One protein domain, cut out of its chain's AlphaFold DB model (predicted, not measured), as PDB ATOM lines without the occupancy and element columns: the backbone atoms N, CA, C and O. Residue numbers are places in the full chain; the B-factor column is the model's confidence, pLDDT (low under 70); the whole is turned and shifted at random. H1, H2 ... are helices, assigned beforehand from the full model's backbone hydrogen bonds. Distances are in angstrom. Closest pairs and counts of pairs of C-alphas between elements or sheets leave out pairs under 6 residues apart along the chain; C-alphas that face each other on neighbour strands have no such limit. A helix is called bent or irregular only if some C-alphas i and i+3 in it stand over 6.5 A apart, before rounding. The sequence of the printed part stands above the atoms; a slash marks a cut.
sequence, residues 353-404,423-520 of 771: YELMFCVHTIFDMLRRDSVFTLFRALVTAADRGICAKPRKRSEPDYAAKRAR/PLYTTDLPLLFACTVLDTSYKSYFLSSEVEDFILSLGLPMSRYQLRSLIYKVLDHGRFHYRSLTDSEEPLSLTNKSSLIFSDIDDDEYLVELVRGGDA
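AT A GLANCE: This is residues 353 to 404 and 423 to 520 of the 771 residues of the protein "SAP domain-containing protein" of Trichobilharzia regenti (UniProt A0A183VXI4). One long helix, H1, runs through a body of short helices and loops; H3 packs across it on one side, and H4 and H5 pack across it on another. H6 packs on H3, with H7 close by, while H8 is near H1. Two arms stick out of the body: residues 353 to 362 of H1, and residues 392 to 404, which include H2. The printed part has 150 residues with eight named helices, H1 to H8 in order, and no named strand; the class is all helix. It is compact, with a radius of gyration of the C-alphas of 17.1 A, and spans 56 by 42 by 34 A.

IN THESE COORDINATES: H1, residues 353 to 383, is the longest helix at 44.9 A, from C-alpha 353 at (216.435, 194.381, 85.877) to C-alpha 383 at (252.459, 187.310, 111.797). H3 is residues 429 to 438, 14.3 A; H4 is residues 448 to 456, 12.3 A; H5 is residues 464 to 474, 15.7 A. H6, residues 483 to 486, and H7, residues 497 to 500, have four residues each. H8, residues 508 to 520, is 14.5 A long and irregular, with C-alphas 515 and 518 9.0 A apart; it ends at C-alpha 520 (256.581, 193.678, 95.217). H2 is residues 395 to 404, 14.3 A.

HOW THE PARTS SIT: H1 is the hub, touching three helices, and the helix packing is mostly crossed. With residues 367 to 377 alone it touches H3 at a steep tilt of 57 degrees, opposite ways; the closest C-alphas, of Ser 370 and Ala 434, are 4.2 A apart. With residues 371 to 375 alone it touches H4, closest at the C-alphas of Val 371 and Ile 455, 6.2 A. With residues 378 to 382 alone it touches H5, closest at the C-alphas of Ala 382 and Lys 473, 5.5 A. H4 and H5 touch at a steep tilt of 53 degrees, opposite ways, with the closest C-alphas, of Glu 452 and Leu 467, 6.9 A apart. H3 touches H6, closest at the C-alphas of Leu 432 and Thr 486, 6.0 A. H6 and H7 are close but not clearly touching; H8 and H1 are near each other. H2 touches no helix. Every O i to N i+4 pair is within hydrogen-bond range in H1, H2, H3 and H4, against 5 of 7 in H5 and 6 of 9 in H8; H6 and H7 are too short for such a pair.

THE WHOLE: The C-alphas farthest apart, of Arg 404 and Asp 519, are 59.6 A apart. Residues 405 to 422 are not printed, and C-alphas 404 and 423 are 25.9 A apart across the cut. The link from H1 to H2 is long. Confidence is under 70 at residues 391 to 404, 495, 518 and 520.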
ATOM      1  N   TYR A 353     215.128 194.983  86.187       73.75
ATOM      2  CA  TYR A 353     216.435 194.381  85.877       73.75
ATOM      3  C   TYR A 353     217.623 195.300  86.226       73.75
ATOM      4  O   TYR A 353     218.632 194.832  86.746       73.75
ATOM      5  N   GLU A 354     217.486 196.615  86.023       81.88
ATOM      6  CA  GLU A 354     218.507 197.599  86.416       81.88
ATOM      7  C   GLU A 354     218.709 197.655  87.941       81.88
ATOM      8  O   GLU A 354     219.844 197.746  88.411       81.88
ATOM      9  N   LEU A 355     217.629 197.530  88.726       80.69
ATOM     10  CA  LEU A 355     217.701 197.437  90.188       80.69
ATOM     11  C   LEU A 355     218.372 196.126  90.616       80.69
ATOM     12  O   LEU A 355     219.267 196.159  91.454       80.69
ATOM     13  N   MET A 356     217.996 194.996  90.008       78.44
ATOM     14  CA  MET A 356     218.602 193.683  90.270       78.44
ATOM     15  C   MET A 356     220.114 193.690  89.991       78.44
ATOM     16  O   MET A 356     220.902 193.220  90.811       78.44
ATOM     17  N   PHE A 357     220.539 194.283  88.869       82.06
ATOM     18  CA  PHE A 357     221.954 194.425  88.520       82.06
ATOM     19  C   PHE A 357     222.708 195.331  89.506       82.06
ATOM     20  O   PHE A 357     223.787 194.961  89.978       82.06
ATOM     21  N   CYS A 358     222.135 196.483  89.879       83.88
ATOM     22  CA  CYS A 358     222.710 197.364  90.901       83.88
ATOM     23  C   CYS A 358     222.858 196.649  92.256       83.88
ATOM     24  O   CYS A 358     223.916 196.720  92.876       83.88
ATOM     25  N   VAL A 359     221.827 195.920  92.690       85.12
ATOM     26  CA  VAL A 359     221.792 195.161  93.950       85.12
ATOM     27  C   VAL A 359     222.872 194.079  93.986       85.12
ATOM     28  O   VAL A 359     223.637 194.023  94.949       85.12
ATOM     29  N   HIS A 360     223.008 193.274  92.927       83.69
ATOM     30  CA  HIS A 360     224.083 192.281  92.850       83.69
ATOM     31  C   HIS A 360     225.475 192.915  92.766       83.69
ATOM     32  O   HIS A 360     226.404 192.389  93.371       83.69
ATOM     33  N   THR A 361     225.628 194.058  92.089       87.81
ATOM     34  CA  THR A 361     226.909 194.786  92.031       87.81
ATOM     35  C   THR A 361     227.318 195.305  93.414       87.81
ATOM     36  O   THR A 361     228.462 195.132  93.823       87.81
ATOM     37  N   ILE A 362     226.376 195.874  94.176       87.44
ATOM     38  CA  ILE A 362     226.601 196.312  95.563       87.44
ATOM     39  C   ILE A 362     226.944 195.113  96.461       87.44
ATOM     40  O   ILE A 362     227.843 195.210  97.294       87.44
ATOM     41  N   PHE A 363     226.276 193.969  96.280       87.00
ATOM     42  CA  PHE A 363     226.560 192.758  97.054       87.00
ATOM     43  C   PHE A 363     227.924 192.135  96.721       87.00
ATOM     44  O   PHE A 363     228.601 191.661  97.629       87.00
ATOM     45  N   ASP A 364     228.364 192.171  95.457       88.56
ATOM     46  CA  ASP A 364     229.716 191.748  95.066       88.56
ATOM     47  C   ASP A 364     230.788 192.678  95.651       88.56
ATOM     48  O   ASP A 364     231.748 192.206  96.255       88.56
ATOM     49  N   MET A 365     230.586 194.000  95.582       88.94
ATOM     50  CA  MET A 365     231.472 194.971  96.237       88.94
ATOM     51  C   MET A 365     231.588 194.708  97.746       88.94
ATOM     52  O   MET A 365     232.699 194.621  98.267       88.94
ATOM     53  N   LEU A 366     230.457 194.504  98.433       90.88
ATOM     54  CA  LEU A 366     230.412 194.187  99.865       90.88
ATOM     55  C   LEU A 366     231.110 192.857 100.193       90.88
ATOM     56  O   LEU A 366     231.817 192.752 101.196       90.88
ATOM     57  N   ARG A 367     230.944 191.836  99.341       90.88
ATOM     58  CA  ARG A 367     231.644 190.551  99.474       90.88
ATOM     59  C   ARG A 367     233.146 190.710  99.301       90.88
ATOM     60  O   ARG A 367     233.889 190.167 100.110       90.88
ATOM     61  N   ARG A 368     233.611 191.449  98.295       92.75
ATOM     62  CA  ARG A 368     235.048 191.612  98.020       92.75
ATOM     63  C   ARG A 368     235.745 192.447  99.100       92.75
ATOM     64  O   ARG A 368     236.845 192.083  99.504       92.75
ATOM     65  N   ASP A 369     235.074 193.455  99.656       92.62
ATOM     66  CA  ASP A 369     235.529 194.161 100.865       92.62
ATOM     67  C   ASP A 369     235.573 193.242 102.104       92.62
ATOM     68  O   ASP A 369     236.562 193.215 102.841       92.62
ATOM     69  N   SER A 370     234.558 192.386 102.282       94.06
ATOM     70  CA  SER A 370     234.540 191.367 103.345       94.06
ATOM     71  C   SER A 370     235.692 190.361 103.206       94.06
ATOM     72  O   SER A 370     236.351 190.033 104.192       94.06
ATOM     73  N   VAL A 371     235.991 189.895 101.988       95.25
ATOM     74  CA  VAL A 371     237.140 189.013 101.723       95.25
ATOM     75  C   VAL A 371     238.463 189.733 101.990       95.25
ATOM     76  O   VAL A 371     239.348 189.137 102.598       95.25
ATOM     77  N   PHE A 372     238.618 190.997 101.586       93.25
ATOM     78  CA  PHE A 372     239.845 191.750 101.864       93.25
ATOM     79  C   PHE A 372     240.034 192.000 103.369       93.25
ATOM     80  O   PHE A 372     241.137 191.878 103.891       93.25
ATOM     81  N   THR A 373     238.948 192.243 104.099       94.19
ATOM     82  CA  THR A 373     238.933 192.367 105.566       94.19
ATOM     83  C   THR A 373     239.288 191.049 106.270       94.19
ATOM     84  O   THR A 373     240.071 191.055 107.220       94.19
ATOM     85  N   LEU A 374     238.813 189.905 105.762       94.25
ATOM     86  CA  LEU A 374     239.260 188.576 106.199       94.25
ATOM     87  C   LEU A 374     240.746 188.329 105.874       94.25
ATOM     88  O   LEU A 374     241.467 187.761 106.692       94.25
ATOM     89  N   PHE A 375     241.216 188.762 104.703       93.50
ATOM     90  CA  PHE A 375     242.610 188.611 104.281       93.50
ATOM     91  C   PHE A 375     243.570 189.425 105.161       93.50
ATOM     92  O   PHE A 375     244.527 188.846 105.673       93.50
ATOM     93  N   ARG A 376     243.266 190.706 105.435       92.38
ATOM     94  CA  ARG A 376     243.996 191.534 106.415       92.38
ATOM     95  C   ARG A 376     244.105 190.818 107.764       92.38
ATOM     96  O   ARG A 376     245.205 190.618 108.268       92.38
ATOM     97  N   ALA A 377     242.988 190.310 108.286       93.31
ATOM     98  CA  ALA A 377     242.980 189.576 109.549       93.31
ATOM     99  C   ALA A 377     243.793 188.270 109.538       93.31
ATOM    100  O   ALA A 377     244.383 187.917 110.558       93.31
ATOM    101  N   LEU A 378     243.850 187.553 108.411       92.81
ATOM    102  CA  LEU A 378     244.672 186.347 108.261       92.81
ATOM    103  C   LEU A 378     246.171 186.662 108.248       92.81
ATOM    104  O   LEU A 378     246.934 185.916 108.853       92.81
ATOM    105  N   VAL A 379     246.585 187.759 107.611       92.06
ATOM    106  CA  VAL A 379     247.971 188.262 107.637       92.06
ATOM    107  C   VAL A 379     248.347 188.651 109.066       92.06
ATOM    108  O   VAL A 379     249.207 188.021 109.679       92.06
ATOM    109  N   THR A 380     247.576 189.561 109.665       91.69
ATOM    110  CA  THR A 380     247.761 190.024 111.044       91.69
ATOM    111  C   THR A 380     247.785 188.876 112.067       91.69
ATOM    112  O   THR A 380     248.580 188.897 113.007       91.69
ATOM    113  N   ALA A 381     246.947 187.845 111.906       91.56
ATOM    114  CA  ALA A 381     246.962 186.665 112.774       91.56
ATOM    115  C   ALA A 381     248.189 185.770 112.531       91.56
ATOM    116  O   ALA A 381     248.795 185.298 113.495       91.56
ATOM    117  N   ALA A 382     248.581 185.559 111.273       91.56
ATOM    118  CA  ALA A 382     249.732 184.746 110.898       91.56
ATOM    119  C   ALA A 382     251.059 185.317 111.413       91.56
ATOM    120  O   ALA A 382     251.902 184.554 111.889       91.56
ATOM    121  N   ASP A 383     251.230 186.638 111.358       90.38
ATOM    122  CA  ASP A 383     252.459 187.310 111.797       90.38
ATOM    123  C   ASP A 383     252.544 187.413 113.325       90.38
ATOM    124  O   ASP A 383     253.627 187.329 113.904       90.38
ATOM    125  N   ARG A 384     251.390 187.453 114.007       90.12
ATOM    126  CA  ARG A 384     251.285 187.265 115.466       90.12
ATOM    127  C   ARG A 384     251.413 185.797 115.905       90.12
ATOM    128  O   ARG A 384     251.439 185.528 117.104       90.12
ATOM    129  N   GLY A 385     251.458 184.838 114.974       87.81
ATOM    130  CA  GLY A 385     251.485 183.398 115.267       87.81
ATOM    131  C   GLY A 385     250.193 182.851 115.898       87.81
ATOM    132  O   GLY A 385     250.223 181.826 116.580       87.81
ATOM    133  N   ILE A 386     249.064 183.538 115.708       89.00
ATOM    134  CA  ILE A 386     247.768 183.214 116.317       89.00
ATOM    135  C   ILE A 386     246.949 182.341 115.360       89.00
ATOM    136  O   ILE A 386     246.713 182.692 114.207       89.00
ATOM    137  N   CYS A 387     246.469 181.204 115.862       87.88
ATOM    138  CA  CYS A 387     245.667 180.236 115.112       87.88
ATOM    139  C   CYS A 387     244.184 180.259 115.528       87.88
ATOM    140  O   CYS A 387     243.862 180.235 116.720       87.88
ATOM    141  N   ALA A 388     243.284 180.233 114.541       88.94
ATOM    142  CA  ALA A 388     241.832 180.354 114.667       88.94
ATOM    143  C   ALA A 388     241.157 179.055 115.161       88.94
ATOM    144  O   ALA A 388     240.379 178.394 114.457       88.94
ATOM    145  N   LYS A 389     241.510 178.669 116.389       86.94
ATOM    146  CA  LYS A 389     241.084 177.440 117.068       86.94
ATOM    147  C   LYS A 389     239.600 177.441 117.442       86.94
ATOM    148  O   LYS A 389     239.060 178.489 117.792       86.94
ATOM    149  N   PRO A 390     238.936 176.271 117.468       81.81
ATOM    150  CA  PRO A 390     237.633 176.173 118.101       81.81
ATOM    151  C   PRO A 390     237.809 176.508 119.587       81.81
ATOM    152  O   PRO A 390     238.608 175.877 120.286       81.81
ATOM    153  N   ARG A 391     237.077 177.512 120.089       68.56
ATOM    154  CA  ARG A 391     237.049 177.777 121.534       68.56
ATOM    155  C   ARG A 391     236.565 176.517 122.247       68.56
ATOM    156  O   ARG A 391     235.567 175.920 121.842       68.56
ATOM    157  N   LYS A 392     237.255 176.136 123.326       54.47
ATOM    158  CA  LYS A 392     236.892 174.995 124.176       54.47
ATOM    159  C   LYS A 392     235.617 175.286 124.972       54.47
ATOM    160  O   LYS A 392     235.661 175.419 126.192       54.47
ATOM    161  N   ARG A 393     234.464 175.299 124.299       46.44
ATOM    162  CA  ARG A 393     233.243 174.848 124.966       46.44
ATOM    163  C   ARG A 393     233.450 173.375 125.310       46.44
ATOM    164  O   ARG A 393     234.051 172.627 124.538       46.44
ATOM    165  N   SER A 394     233.038 172.979 126.502       40.72
ATOM    166  CA  SER A 394     233.304 171.657 127.054       40.72
ATOM    167  C   SER A 394     232.477 170.581 126.338       40.72
ATOM    168  O   SER A 394     231.408 170.191 126.796       40.72
ATOM    169  N   GLU A 395     233.014 170.041 125.239       44.41
ATOM    170  CA  GLU A 395     232.580 168.773 124.617       44.41
ATOM    171  C   GLU A 395     232.283 167.671 125.663       44.41
ATOM    172  O   GLU A 395     231.199 167.079 125.612       44.41
ATOM    173  N   PRO A 396     233.141 167.449 126.692       49.50
ATOM    174  CA  PRO A 396     232.831 166.509 127.769       49.50
ATOM    175  C   PRO A 396     231.556 166.839 128.551       49.50
ATOM    176  O   PRO A 396     230.904 165.921 129.036       49.50
ATOM    177  N   ASP A 397     231.190 168.117 128.689       52.91
ATOM    178  CA  ASP A 397     230.034 168.546 129.481       52.91
ATOM    179  C   ASP A 397     228.723 168.334 128.718       52.91
ATOM    180  O   ASP A 397     227.786 167.799 129.292       52.91
ATOM    181  N   TYR A 398     228.634 168.613 127.411       52.06
ATOM    182  CA  TYR A 398     227.384 168.324 126.682       52.06
ATOM    183  C   TYR A 398     227.084 166.812 126.647       52.06
ATOM    184  O   TYR A 398     225.942 166.394 126.864       52.06
ATOM    185  N   ALA A 399     228.122 165.983 126.481       55.25
ATOM    186  CA  ALA A 399     228.017 164.530 126.584       55.25
ATOM    187  C   ALA A 399     227.691 164.061 128.019       55.25
ATOM    188  O   ALA A 399     226.764 163.273 128.209       55.25
ATOM    189  N   ALA A 400     228.387 164.566 129.045       58.88
ATOM    190  CA  ALA A 400     228.151 164.177 130.438       58.88
ATOM    191  C   ALA A 400     226.791 164.650 130.970       58.88
ATOM    192  O   ALA A 400     226.136 163.919 131.708       58.88
ATOM    193  N   LYS A 401     226.333 165.841 130.582       58.47
ATOM    194  CA  LYS A 401     225.040 166.432 130.960       58.47
ATOM    195  C   LYS A 401     223.886 165.672 130.315       58.47
ATOM    196  O   LYS A 401     222.925 165.344 131.009       58.47
ATOM    197  N   ARG A 402     224.032 165.262 129.048       60.03
ATOM    198  CA  ARG A 402     223.121 164.309 128.393       60.03
ATOM    199  C   ARG A 402     223.125 162.947 129.096       60.03
ATOM    200  O   ARG A 402     222.068 162.480 129.500       60.03
ATOM    201  N   ALA A 403     224.298 162.376 129.371       62.88
ATOM    202  CA  ALA A 403     224.448 161.103 130.084       62.88
ATOM    203  C   ALA A 403     224.134 161.165 131.599       62.88
ATOM    204  O   ALA A 403     224.186 160.135 132.277       62.88
ATOM    205  N   ARG A 404     223.839 162.348 132.156       62.75
ATOM    206  CA  ARG A 404     223.243 162.554 133.490       62.75
ATOM    207  C   ARG A 404     221.716 162.635 133.377       62.75
ATOM    208  O   ARG A 404     221.029 161.929 134.108       62.75
ATOM    209  N   PRO A 423     231.934 186.073 130.330       74.25
ATOM    210  CA  PRO A 423     231.255 186.877 129.322       74.25
ATOM    211  C   PRO A 423     232.240 187.275 128.220       74.25
ATOM    212  O   PRO A 423     233.238 187.943 128.477       74.25
ATOM    213  N   LEU A 424     231.944 186.858 126.989       81.69
ATOM    214  CA  LEU A 424     232.717 187.221 125.804       81.69
ATOM    215  C   LEU A 424     232.172 188.509 125.182       81.69
ATOM    216  O   LEU A 424     230.962 188.670 125.008       81.69
ATOM    217  N   TYR A 425     233.084 189.392 124.790       84.62
ATOM    218  CA  TYR A 425     232.816 190.649 124.103       84.62
ATOM    219  C   TYR A 425     233.368 190.570 122.679       84.62
ATOM    220  O   TYR A 425     234.520 190.186 122.485       84.62
ATOM    221  N   THR A 426     232.584 190.951 121.667       90.50
ATOM    222  CA  THR A 426     233.117 191.093 120.303       90.50
ATOM    223  C   THR A 426     234.071 192.284 120.249       90.50
ATOM    224  O   THR A 426     233.674 193.413 120.535       90.50
ATOM    225  N   THR A 427     235.326 192.019 119.888       87.69
ATOM    226  CA  THR A 427     236.402 193.007 119.753       87.69
ATOM    227  C   THR A 427     236.584 193.447 118.306       87.69
ATOM    228  O   THR A 427     236.642 194.641 118.031       87.69
ATOM    229  N   ASP A 428     236.597 192.504 117.366       90.62
ATOM    230  CA  ASP A 428     236.716 192.794 115.936       90.62
ATOM    231  C   ASP A 428     235.341 192.669 115.262       90.62
ATOM    232  O   ASP A 428     234.959 191.628 114.715       90.62
ATOM    233  N   LEU A 429     234.556 193.745 115.378       91.75
ATOM    234  CA  LEU A 429     233.234 193.859 114.758       91.75
ATOM    235  C   LEU A 429     233.294 193.919 113.213       91.75
ATOM    236  O   LEU A 429     232.453 193.262 112.593       91.75
ATOM    237  N   PRO A 430     234.259 194.614 112.566       91.94
ATOM    238  CA  PRO A 430     234.438 194.540 111.113       91.94
ATOM    239  C   PRO A 430     234.719 193.115 110.619       91.94
ATOM    240  O   PRO A 430     234.069 192.654 109.680       91.94
ATOM    241  N   LEU A 431     235.614 192.371 111.282       94.00
ATOM    242  CA  LEU A 431     235.915 190.983 110.921       94.00
ATOM    243  C   LEU A 431     234.744 190.034 111.211       94.00
ATOM    244  O   LEU A 431     234.500 189.130 110.413       94.00
ATOM    245  N   LEU A 432     233.985 190.240 112.299       94.31
ATOM    246  CA  LEU A 432     232.716 189.532 112.526       94.31
ATOM    247  C   LEU A 432     231.773 189.737 111.339       94.31
ATOM    248  O   LEU A 432     231.327 188.757 110.743       94.31
ATOM    249  N   PHE A 433     231.497 190.995 110.993       92.94
ATOM    250  CA  PHE A 433     230.583 191.346 109.913       92.94
ATOM    251  C   PHE A 433     231.018 190.701 108.590       92.94
ATOM    252  O   PHE A 433     230.235 189.965 107.984       92.94
ATOM    253  N   ALA A 434     232.289 190.870 108.216       94.44
ATOM    254  CA  ALA A 434     232.884 190.247 107.040       94.44
ATOM    255  C   ALA A 434     232.700 188.719 107.032       94.44
ATOM    256  O   ALA A 434     232.235 188.148 106.045       94.44
ATOM    257  N   CYS A 435     232.979 188.040 108.149       94.12
ATOM    258  CA  CYS A 435     232.789 186.593 108.247       94.12
ATOM    259  C   CYS A 435     231.308 186.184 108.145       94.12
ATOM    260  O   CYS A 435     231.016 185.168 107.521       94.12
ATOM    261  N   THR A 436     230.359 186.969 108.668       91.94
ATOM    262  CA  THR A 436     228.917 186.682 108.506       91.94
ATOM    263  C   THR A 436     228.376 186.943 107.099       91.94
ATOM    264  O   THR A 436     227.419 186.288 106.700       91.94
ATOM    265  N   VAL A 437     228.989 187.842 106.320       90.69
ATOM    266  CA  VAL A 437     228.661 188.036 104.892       90.69
ATOM    267  C   VAL A 437     229.170 186.862 104.037       90.69
ATOM    268  O   VAL A 437     228.577 186.540 103.002       90.69
ATOM    269  N   LEU A 438     230.249 186.204 104.475       92.81
ATOM    270  CA  LEU A 438     230.876 185.076 103.779       92.81
ATOM    271  C   LEU A 438     230.315 183.702 104.195       92.81
ATOM    272  O   LEU A 438     230.167 182.837 103.330       92.81
ATOM    273  N   ASP A 439     229.952 183.490 105.466       93.00
ATOM    274  CA  ASP A 439     229.377 182.223 105.955       93.00
ATOM    275  C   ASP A 439     227.887 182.079 105.610       93.00
ATOM    276  O   ASP A 439     227.006 182.093 106.470       93.00
ATOM    277  N   THR A 440     227.611 181.839 104.328       86.62
ATOM    278  CA  THR A 440     226.280 181.468 103.810       86.62
ATOM    279  C   THR A 440     225.718 180.171 104.408       86.62
ATOM    280  O   THR A 440     224.568 179.821 104.146       86.62
ATOM    281  N   SER A 441     226.521 179.441 105.187       85.88
ATOM    282  CA  SER A 441     226.180 178.165 105.812       85.88
ATOM    283  C   SER A 441     225.987 178.234 107.330       85.88
ATOM    284  O   SER A 441     225.608 177.225 107.925       85.88
ATOM    285  N   TYR A 442     226.239 179.390 107.955       84.75
ATOM    286  CA  TYR A 442     226.179 179.627 109.403       84.75
ATOM    287  C   TYR A 442     226.941 178.585 110.257       84.75
ATOM    288  O   TYR A 442     226.589 178.325 111.411       84.75
ATOM    289  N   LYS A 443     228.012 177.993 109.706       87.19
ATOM    290  CA  LYS A 443     228.877 176.999 110.369       87.19
ATOM    291  C   LYS A 443     229.677 177.586 111.537       87.19
ATOM    292  O   LYS A 443     230.135 176.830 112.390       87.19
ATOM    293  N   SER A 444     229.894 178.904 111.559       87.62
ATOM    294  CA  SER A 444     230.858 179.600 112.432       87.62
ATOM    295  C   SER A 444     232.334 179.221 112.198       87.62
ATOM    296  O   SER A 444     233.201 179.535 113.022       87.62
ATOM    297  N   TYR A 445     232.634 178.560 111.074       93.00
ATOM    298  CA  TYR A 445     233.990 178.277 110.607       93.00
ATOM    299  C   TYR A 445     234.044 178.130 109.081       93.00
ATOM    300  O   TYR A 445     233.063 177.724 108.461       93.00
ATOM    301  N   PHE A 446     235.221 178.380 108.503       94.75
ATOM    302  CA  PHE A 446     235.526 178.091 107.097       94.75
ATOM    303  C   PHE A 446     236.497 176.913 106.960       94.75
ATOM    304  O   PHE A 446     237.335 176.678 107.833       94.75
ATOM    305  N   LEU A 447     236.408 176.182 105.854       94.00
ATOM    306  CA  LEU A 447     237.384 175.182 105.421       94.00
ATOM    307  C   LEU A 447     238.559 175.845 104.690       94.00
ATOM    308  O   LEU A 447     238.398 176.878 104.044       94.00
ATOM    309  N   SER A 448     239.732 175.203 104.706       93.19
ATOM    310  CA  SER A 448     240.927 175.679 103.982       93.19
ATOM    311  C   SER A 448     240.678 176.024 102.506       93.19
ATOM    312  O   SER A 448     241.293 176.959 102.002       93.19
ATOM    313  N   SER A 449     239.814 175.273 101.815       92.75
ATOM    314  CA  SER A 449     239.455 175.523 100.414       92.75
ATOM    315  C   SER A 449     238.507 176.710 100.256       92.75
ATOM    316  O   SER A 449     238.704 177.513  99.358       92.75
ATOM    317  N   GLU A 450     237.530 176.865 101.159       94.31
ATOM    318  CA  GLU A 450     236.614 178.014 101.163       94.31
ATOM    319  C   GLU A 450     237.417 179.320 101.327       94.31
ATOM    320  O   GLU A 450     237.222 180.257 100.561       94.31
ATOM    321  N   VAL A 451     238.401 179.352 102.239       93.69
ATOM    322  CA  VAL A 451     239.288 180.519 102.434       93.69
ATOM    323  C   VAL A 451     240.239 180.752 101.246       93.69
ATOM    324  O   VAL A 451     240.466 181.905 100.878       93.69
ATOM    325  N   GLU A 452     240.777 179.694 100.620       93.94
ATOM    326  CA  GLU A 452     241.593 179.821  99.397       93.94
ATOM    327  C   GLU A 452     240.769 180.433  98.253       93.94
ATOM    328  O   GLU A 452     241.183 181.435  97.670       93.94
ATOM    329  N   ASP A 453     239.588 179.880  97.967       93.94
ATOM    330  CA  ASP A 453     238.719 180.335  96.880       93.94
ATOM    331  C   ASP A 453     238.185 181.757  97.126       93.94
ATOM    332  O   ASP A 453     238.125 182.561  96.190       93.94
ATOM    333  N   PHE A 454     237.874 182.116  98.382       94.62
ATOM    334  CA  PHE A 454     237.534 183.492  98.752       94.62
ATOM    335  C   PHE A 454     238.665 184.453  98.374       94.62
ATOM    336  O   PHE A 454     238.434 185.375  97.595       94.62
ATOM    337  N   ILE A 455     239.890 184.243  98.862       92.81
ATOM    338  CA  ILE A 455     240.988 185.204  98.654       92.81
ATOM    339  C   ILE A 455     241.432 185.242  97.183       92.81
ATOM    340  O   ILE A 455     241.732 186.318  96.665       92.81
ATOM    341  N   LEU A 456     241.367 184.117  96.460       91.94
ATOM    342  CA  LEU A 456     241.573 184.099  95.005       91.94
ATOM    343  C   LEU A 456     240.553 184.970  94.245       91.94
ATOM    344  O   LEU A 456     240.916 185.568  93.231       91.94
ATOM    345  N   SER A 457     239.314 185.119  94.737       91.44
ATOM    346  CA  SER A 457     238.290 185.979  94.109       91.44
ATOM    347  C   SER A 457     238.595 187.486  94.169       91.44
ATOM    348  O   SER A 457     238.011 188.272  93.416       91.44
ATOM    349  N   LEU A 458     239.550 187.916  95.007       89.81
ATOM    350  CA  LEU A 458     240.042 189.296  94.977       89.81
ATOM    351  C   LEU A 458     240.760 189.607  93.657       89.81
ATOM    352  O   LEU A 458     240.601 190.710  93.131       89.81
ATOM    353  N   GLY A 459     241.498 188.632  93.112       87.25
ATOM    354  CA  GLY A 459     242.378 188.811  91.955       87.25
ATOM    355  C   GLY A 459     243.726 189.460  92.292       87.25
ATOM    356  O   GLY A 459     244.278 190.160  91.446       87.25
ATOM    357  N   LEU A 460     244.231 189.269  93.517       87.12
ATOM    358  CA  LEU A 460     245.564 189.731  93.925       87.12
ATOM    359  C   LEU A 460     246.680 188.897  93.257       87.12
ATOM    360  O   LEU A 460     246.499 187.688  93.080       87.12
ATOM    361  N   PRO A 461     247.847 189.493  92.947       84.12
ATOM    362  CA  PRO A 461     249.018 188.810  92.385       84.12
ATOM    363  C   PRO A 461     249.758 187.962  93.442       84.12
ATOM    364  O   PRO A 461     250.918 188.190  93.768       84.12
ATOM    365  N   MET A 462     249.086 186.959  94.009       82.75
ATOM    366  CA  MET A 462     249.692 185.966  94.903       82.75
ATOM    367  C   MET A 462     249.592 184.563  94.314       82.75
ATOM    368  O   MET A 462     248.548 184.149  93.807       82.75
ATOM    369  N   SER A 463     250.656 183.773  94.455       86.81
ATOM    370  CA  SER A 463     250.597 182.351  94.119       86.81
ATOM    371  C   SER A 463     249.710 181.584  95.107       86.81
ATOM    372  O   SER A 463     249.687 181.859  96.311       86.81
ATOM    373  N   ARG A 464     249.052 180.519  94.627       90.12
ATOM    374  CA  ARG A 464     248.321 179.578  95.499       90.12
ATOM    375  C   ARG A 464     249.210 178.958  96.583       90.12
ATOM    376  O   ARG A 464     248.698 178.558  97.622       90.12
ATOM    377  N   TYR A 465     250.526 178.877  96.362       90.50
ATOM    378  CA  TYR A 465     251.469 178.383  97.365       90.50
ATOM    379  C   TYR A 465     251.648 179.375  98.522       90.50
ATOM    380  O   TYR A 465     251.484 178.978  99.674       90.50
ATOM    381  N   GLN A 466     251.898 180.660  98.233       89.44
ATOM    382  CA  GLN A 466     251.944 181.719  99.256       89.44
ATOM    383  C   GLN A 466     250.624 181.772 100.035       89.44
ATOM    384  O   GLN A 466     250.634 181.733 101.263       89.44
ATOM    385  N   LEU A 467     249.491 181.756  99.324       91.62
ATOM    386  CA  LEU A 467     248.162 181.798  99.928       91.62
ATOM    387  C   LEU A 467     247.899 180.600 100.856       91.62
ATOM    388  O   LEU A 467     247.494 180.788 102.002       91.62
ATOM    389  N   ARG A 468     248.194 179.368 100.417       93.44
ATOM    390  CA  ARG A 468     248.101 178.174 101.275       93.44
ATOM    391  C   ARG A 468     249.049 178.252 102.465       93.44
ATOM    392  O   ARG A 468     248.640 177.932 103.574       93.44
ATOM    393  N   SER A 469     250.289 178.695 102.259       92.75
ATOM    394  CA  SER A 469     251.273 178.834 103.334       92.75
ATOM    395  C   SER A 469     250.840 179.853 104.391       92.75
ATOM    396  O   SER A 469     251.098 179.628 105.570       92.75
ATOM    397  N   LEU A 470     250.178 180.944 103.994       92.75
ATOM    398  CA  LEU A 470     249.565 181.908 104.908       92.75
ATOM    399  C   LEU A 470     248.398 181.269 105.671       92.75
ATOM    400  O   LEU A 470     248.396 181.249 106.900       92.75
ATOM    401  N   ILE A 471     247.436 180.694 104.945       93.06
ATOM    402  CA  ILE A 471     246.235 180.074 105.515       93.06
ATOM    403  C   ILE A 471     246.614 178.973 106.529       93.06
ATOM    404  O   ILE A 471     246.092 178.960 107.644       93.06
ATOM    405  N   TYR A 472     247.579 178.101 106.215       92.44
ATOM    406  CA  TYR A 472     248.028 177.032 107.119       92.44
ATOM    407  C   TYR A 472     248.733 177.516 108.400       92.44
ATOM    408  O   TYR A 472     248.780 176.741 109.352       92.44
ATOM    409  N   LYS A 473     249.230 178.762 108.481       92.56
ATOM    410  CA  LYS A 473     249.707 179.336 109.759       92.56
ATOM    411  C   LYS A 473     248.551 179.590 110.738       92.56
ATOM    412  O   LYS A 473     248.748 179.497 111.946       92.56
ATOM    413  N   VAL A 474     247.361 179.919 110.223       91.19
ATOM    414  CA  VAL A 474     246.209 180.374 111.026       91.19
ATOM    415  C   VAL A 474     245.155 179.278 111.223       91.19
ATOM    416  O   VAL A 474     244.434 179.303 112.218       91.19
ATOM    417  N   LEU A 475     245.039 178.300 110.321       91.50
ATOM    418  CA  LEU A 475     244.079 177.196 110.465       91.50
ATOM    419  C   LEU A 475     244.361 176.303 111.682       91.50
ATOM    420  O   LEU A 475     245.500 175.946 111.968       91.50
ATOM    421  N   ASP A 476     243.288 175.812 112.303       87.06
ATOM    422  CA  ASP A 476     243.335 174.679 113.224       87.06
ATOM    423  C   ASP A 476     242.771 173.431 112.535       87.06
ATOM    424  O   ASP A 476     241.606 173.401 112.134       87.06
ATOM    425  N   HIS A 477     243.612 172.414 112.330       82.94
ATOM    426  CA  HIS A 477     243.246 171.139 111.693       82.94
ATOM    427  C   HIS A 477     242.434 171.269 110.378       82.94
ATOM    428  O   HIS A 477     241.548 170.461 110.091       82.94
ATOM    429  N   GLY A 478     242.735 172.285 109.560       86.62
ATOM    430  CA  GLY A 478     242.052 172.539 108.283       86.62
ATOM    431  C   GLY A 478     240.823 173.459 108.358       86.62
ATOM    432  O   GLY A 478     240.176 173.669 107.329       86.62
ATOM    433  N   ARG A 479     240.500 174.008 109.541       91.12
ATOM    434  CA  ARG A 479     239.341 174.882 109.798       91.12
ATOM    435  C   ARG A 479     239.751 176.239 110.386       91.12
ATOM    436  O   ARG A 479     240.651 176.318 111.217       91.12
ATOM    437  N   PHE A 480     239.055 177.298 109.983       92.94
ATOM    438  CA  PHE A 480     239.213 178.665 110.483       92.94
ATOM    439  C   PHE A 480     237.979 179.057 111.301       92.94
ATOM    440  O   PHE A 480     236.933 179.357 110.728       92.94
ATOM    441  N   HIS A 481     238.071 179.047 112.631       92.62
ATOM    442  CA  HIS A 481     236.946 179.386 113.509       92.62
ATOM    443  C   HIS A 481     236.970 180.886 113.818       92.62
ATOM    444  O   HIS A 481     237.541 181.303 114.827       92.62
ATOM    445  N   TYR A 482     236.376 181.713 112.954       92.75
ATOM    446  CA  TYR A 482     236.519 183.178 113.009       92.75
ATOM    447  C   TYR A 482     236.159 183.800 114.372       92.75
ATOM    448  O   TYR A 482     236.832 184.721 114.829       92.75
ATOM    449  N   ARG A 483     235.189 183.211 115.090       90.75
ATOM    450  CA  ARG A 483     234.791 183.568 116.471       90.75
ATOM    451  C   ARG A 483     235.923 183.531 117.511       90.75
ATOM    452  O   ARG A 483     235.753 184.051 118.609       90.75
ATOM    453  N   SER A 484     237.067 182.922 117.202       89.69
ATOM    454  CA  SER A 484     238.253 182.918 118.073       89.69
ATOM    455  C   SER A 484     239.141 184.160 117.941       89.69
ATOM    456  O   SER A 484     239.810 184.500 118.911       89.69
ATOM    457  N   LEU A 485     239.118 184.846 116.791       89.12
ATOM    458  CA  LEU A 485     239.884 186.080 116.548       89.12
ATOM    459  C   LEU A 485     239.052 187.344 116.813       89.12
ATOM    460  O   LEU A 485     239.594 188.396 117.121       89.12
ATOM    461  N   THR A 486     237.726 187.240 116.690       90.56
ATOM    462  CA  THR A 486     236.803 188.387 116.736       90.56
ATOM    463  C   THR A 486     236.196 188.692 118.103       90.56
ATOM    464  O   THR A 486     235.591 189.747 118.260       90.56
ATOM    465  N   ASP A 487     236.255 187.754 119.052       90.06
ATOM    466  CA  ASP A 487     235.681 187.912 120.395       90.06
ATOM    467  C   ASP A 487     236.761 187.669 121.457       90.06
ATOM    468  O   ASP A 487     237.570 186.749 121.315       90.06
ATOM    469  N   SER A 488     236.732 188.419 122.557       85.12
ATOM    470  CA  SER A 488     237.666 188.312 123.684       85.12
ATOM    471  C   SER A 488     236.937 188.212 125.025       85.12
ATOM    472  O   SER A 488     235.758 188.535 125.133       85.12
ATOM    473  N   GLU A 489     237.649 187.753 126.050       80.94
ATOM    474  CA  GLU A 489     237.205 187.794 127.452       80.94
ATOM    475  C   GLU A 489     237.414 189.196 128.060       80.94
ATOM    476  O   GLU A 489     236.736 189.576 129.012       80.94
ATOM    477  N   GLU A 490     238.306 190.000 127.468       78.50
ATOM    478  CA  GLU A 490     238.486 191.413 127.805       78.50
ATOM    479  C   GLU A 490     237.633 192.320 126.898       78.50
ATOM    480  O   GLU A 490     237.625 192.133 125.677       78.50
ATOM    481  N   PRO A 491     236.953 193.347 127.442       76.00
ATOM    482  CA  PRO A 491     236.305 194.370 126.630       76.00
ATOM    483  C   PRO A 491     237.344 195.275 125.945       76.00
ATOM    484  O   PRO A 491     238.423 195.525 126.483       76.00
ATOM    485  N   LEU A 492     236.993 195.829 124.779       73.50
ATOM    486  CA  LEU A 492     237.845 196.763 124.033       73.50
ATOM    487  C   LEU A 492     238.271 197.970 124.886       73.50
ATOM    488  O   LEU A 492     237.472 198.863 125.173       73.50
ATOM    489  N   SER A 493     239.561 198.038 125.210       75.25
ATOM    490  CA  SER A 493     240.212 199.196 125.821       75.25
ATOM    491  C   SER A 493     241.144 199.875 124.815       75.25
ATOM    492  O   SER A 493     241.668 199.235 123.904       75.25
ATOM    493  N   LEU A 494     241.395 201.180 124.981       70.75
ATOM    494  CA  LEU A 494     242.317 201.931 124.112       70.75
ATOM    495  C   LEU A 494     243.746 201.362 124.102       70.75
ATOM    496  O   LEU A 494     244.432 201.502 123.096       70.75
ATOM    497  N   THR A 495     244.173 200.701 125.182       69.44
ATOM    498  CA  THR A 495     245.486 200.051 125.293       69.44
ATOM    499  C   THR A 495     245.555 198.700 124.582       69.44
ATOM    500  O   THR A 495     246.631 198.315 124.141       69.44
ATOM    501  N   ASN A 496     244.427 197.990 124.453       78.06
ATOM    502  CA  ASN A 496     244.388 196.610 123.954       78.06
ATOM    503  C   ASN A 496     243.798 196.527 122.528       78.06
ATOM    504  O   ASN A 496     243.686 195.439 121.970       78.06
ATOM    505  N   LYS A 497     243.441 197.663 121.904       77.94
ATOM    506  CA  LYS A 497     242.923 197.728 120.521       77.94
ATOM    507  C   LYS A 497     243.791 196.955 119.531       77.94
ATOM    508  O   LYS A 497     243.291 196.070 118.849       77.94
ATOM    509  N   SER A 498     245.082 197.276 119.469       74.06
ATOM    510  CA  SER A 498     245.989 196.714 118.467       74.06
ATOM    511  C   SER A 498     246.204 195.211 118.632       74.06
ATOM    512  O   SER A 498     246.434 194.544 117.633       74.06
ATOM    513  N   SER A 499     246.089 194.648 119.841       73.88
ATOM    514  CA  SER A 499     246.200 193.199 120.065       73.88
ATOM    515  C   SER A 499     244.888 192.435 119.844       73.88
ATOM    516  O   SER A 499     244.937 191.265 119.468       73.88
ATOM    517  N   LEU A 500     243.733 193.080 120.061       80.06
ATOM    518  CA  LEU A 500     242.394 192.468 119.999       80.06
ATOM    519  C   LEU A 500     241.649 192.679 118.669       80.06
ATOM    520  O   LEU A 500     240.602 192.059 118.459       80.06
ATOM    521  N   ILE A 501     242.162 193.550 117.801       85.56
ATOM    522  CA  ILE A 501     241.688 193.782 116.432       85.56
ATOM    523  C   ILE A 501     242.719 193.188 115.460       85.56
ATOM    524  O   ILE A 501     243.931 193.253 115.697       85.56
ATOM    525  N   PHE A 502     242.226 192.572 114.387       85.06
ATOM    526  CA  PHE A 502     243.014 191.895 113.356       85.06
ATOM    527  C   PHE A 502     242.732 192.441 111.951       85.06
ATOM    528  O   PHE A 502     243.627 192.426 111.108       85.06
ATOM    529  N   SER A 503     241.504 192.907 111.692       85.00
ATOM    530  CA  SER A 503     241.105 193.490 110.406       85.00
ATOM    531  C   SER A 503     241.783 194.823 110.087       85.00
ATOM    532  O   SER A 503     242.025 195.101 108.911       85.00
ATOM    533  N   ASP A 504     242.078 195.634 111.105       84.69
ATOM    534  CA  ASP A 504     242.741 196.928 110.936       84.69
ATOM    535  C   ASP A 504     244.250 196.780 110.751       84.69
ATOM    536  O   ASP A 504     244.933 196.033 111.455       84.69
ATOM    537  N   ILE A 505     244.741 197.550 109.786       82.12
ATOM    538  CA  ILE A 505     246.144 197.741 109.444       82.12
ATOM    539  C   ILE A 505     246.260 199.244 109.189       82.12
ATOM    540  O   ILE A 505     245.834 199.716 108.140       82.12
ATOM    541  N   ASP A 506     246.783 199.986 110.166       73.50
ATOM    542  CA  ASP A 506     246.926 201.454 110.127       73.50
ATOM    543  C   ASP A 506     248.091 201.930 109.222       73.50
ATOM    544  O   ASP A 506     248.481 203.097 109.258       73.50
ATOM    545  N   ASP A 507     248.689 201.018 108.451       81.75
ATOM    546  CA  ASP A 507     249.889 201.231 107.641       81.75
ATOM    547  C   ASP A 507     249.545 201.141 106.143       81.75
ATOM    548  O   ASP A 507     249.384 200.055 105.578       81.75
ATOM    549  N   ASP A 508     249.410 202.308 105.504       81.62
ATOM    550  CA  ASP A 508     249.112 202.437 104.073       81.62
ATOM    551  C   ASP A 508     250.225 201.867 103.173       81.62
ATOM    552  O   ASP A 508     249.940 201.399 102.067       81.62
ATOM    553  N   GLU A 509     251.488 201.881 103.616       83.94
ATOM    554  CA  GLU A 509     252.620 201.359 102.840       83.94
ATOM    555  C   GLU A 509     252.573 199.826 102.820       83.94
ATOM    556  O   GLU A 509     252.595 199.217 101.744       83.94
ATOM    557  N   TYR A 510     252.351 199.208 103.983       83.00
ATOM    558  CA  TYR A 510     252.139 197.767 104.105       83.00
ATOM    559  C   TYR A 510     250.850 197.297 103.407       83.00
ATOM    560  O   TYR A 510     250.834 196.232 102.791       83.00
ATOM    561  N   LEU A 511     249.771 198.094 103.407       83.62
ATOM    562  CA  LEU A 511     248.570 197.795 102.612       83.62
ATOM    563  C   LEU A 511     248.847 197.808 101.099       83.62
ATOM    564  O   LEU A 511     248.330 196.953 100.375       83.62
ATOM    565  N   VAL A 512     249.667 198.743 100.608       82.94
ATOM    566  CA  VAL A 512     250.076 198.801  99.195       82.94
ATOM    567  C   VAL A 512     250.990 197.629  98.825       82.94
ATOM    568  O   VAL A 512     250.809 197.041  97.755       82.94
ATOM    569  N   GLU A 513     251.925 197.242  99.696       83.38
ATOM    570  CA  GLU A 513     252.745 196.035  99.525       83.38
ATOM    571  C   GLU A 513     251.869 194.772  99.485       83.38
ATOM    572  O   GLU A 513     251.963 193.965  98.558       83.38
ATOM    573  N   LEU A 514     250.930 194.636 100.424       80.62
ATOM    574  CA  LEU A 514     250.043 193.480 100.528       80.62
ATOM    575  C   LEU A 514     249.110 193.324  99.312       80.62
ATOM    576  O   LEU A 514     248.762 192.204  98.929       80.62
ATOM    577  N   VAL A 515     248.730 194.434  98.667       82.06
ATOM    578  CA  VAL A 515     247.982 194.433  97.397       82.06
ATOM    579  C   VAL A 515     248.886 194.139  96.187       82.06
ATOM    580  O   VAL A 515     248.417 193.521  95.229       82.06
ATOM    581  N   ARG A 516     250.174 194.516  96.227       79.44
ATOM    582  CA  ARG A 516     251.199 194.136  95.225       79.44
ATOM    583  C   ARG A 516     251.643 192.677  95.330       79.44
ATOM    584  O   ARG A 516     252.111 192.128  94.338       79.44
ATOM    585  N   GLY A 517     251.497 192.034  96.488       75.19
ATOM    586  CA  GLY A 517     251.732 190.601  96.669       75.19
ATOM    587  C   GLY A 517     253.106 190.140  96.163       75.19
ATOM    588  O   GLY A 517     254.142 190.603  96.627       75.19
ATOM    589  N   GLY A 518     253.121 189.204  95.211       67.50
ATOM    590  CA  GLY A 518     254.353 188.693  94.605       67.50
ATOM    591  C   GLY A 518     255.092 189.693  93.713       67.50
ATOM    592  O   GLY A 518     256.303 189.556  93.561       67.50
ATOM    593  N   ASP A 519     254.409 190.707  93.172       71.06
ATOM    594  CA  ASP A 519     255.024 191.699  92.279       71.06
ATOM    595  C   ASP A 519     255.944 192.666  93.049       71.06
ATOM    596  O   ASP A 519     256.919 193.164  92.490       71.06
ATOM    597  N   ALA A 520     255.710 192.870  94.355       64.62
ATOM    598  CA  ALA A 520     256.581 193.678  95.217       64.62
ATOM    599  C   ALA A 520     258.031 193.151  95.248       64.62
ATOM    600  O   ALA A 520     258.981 193.928  95.203       64.62
TER     601      ALA A 520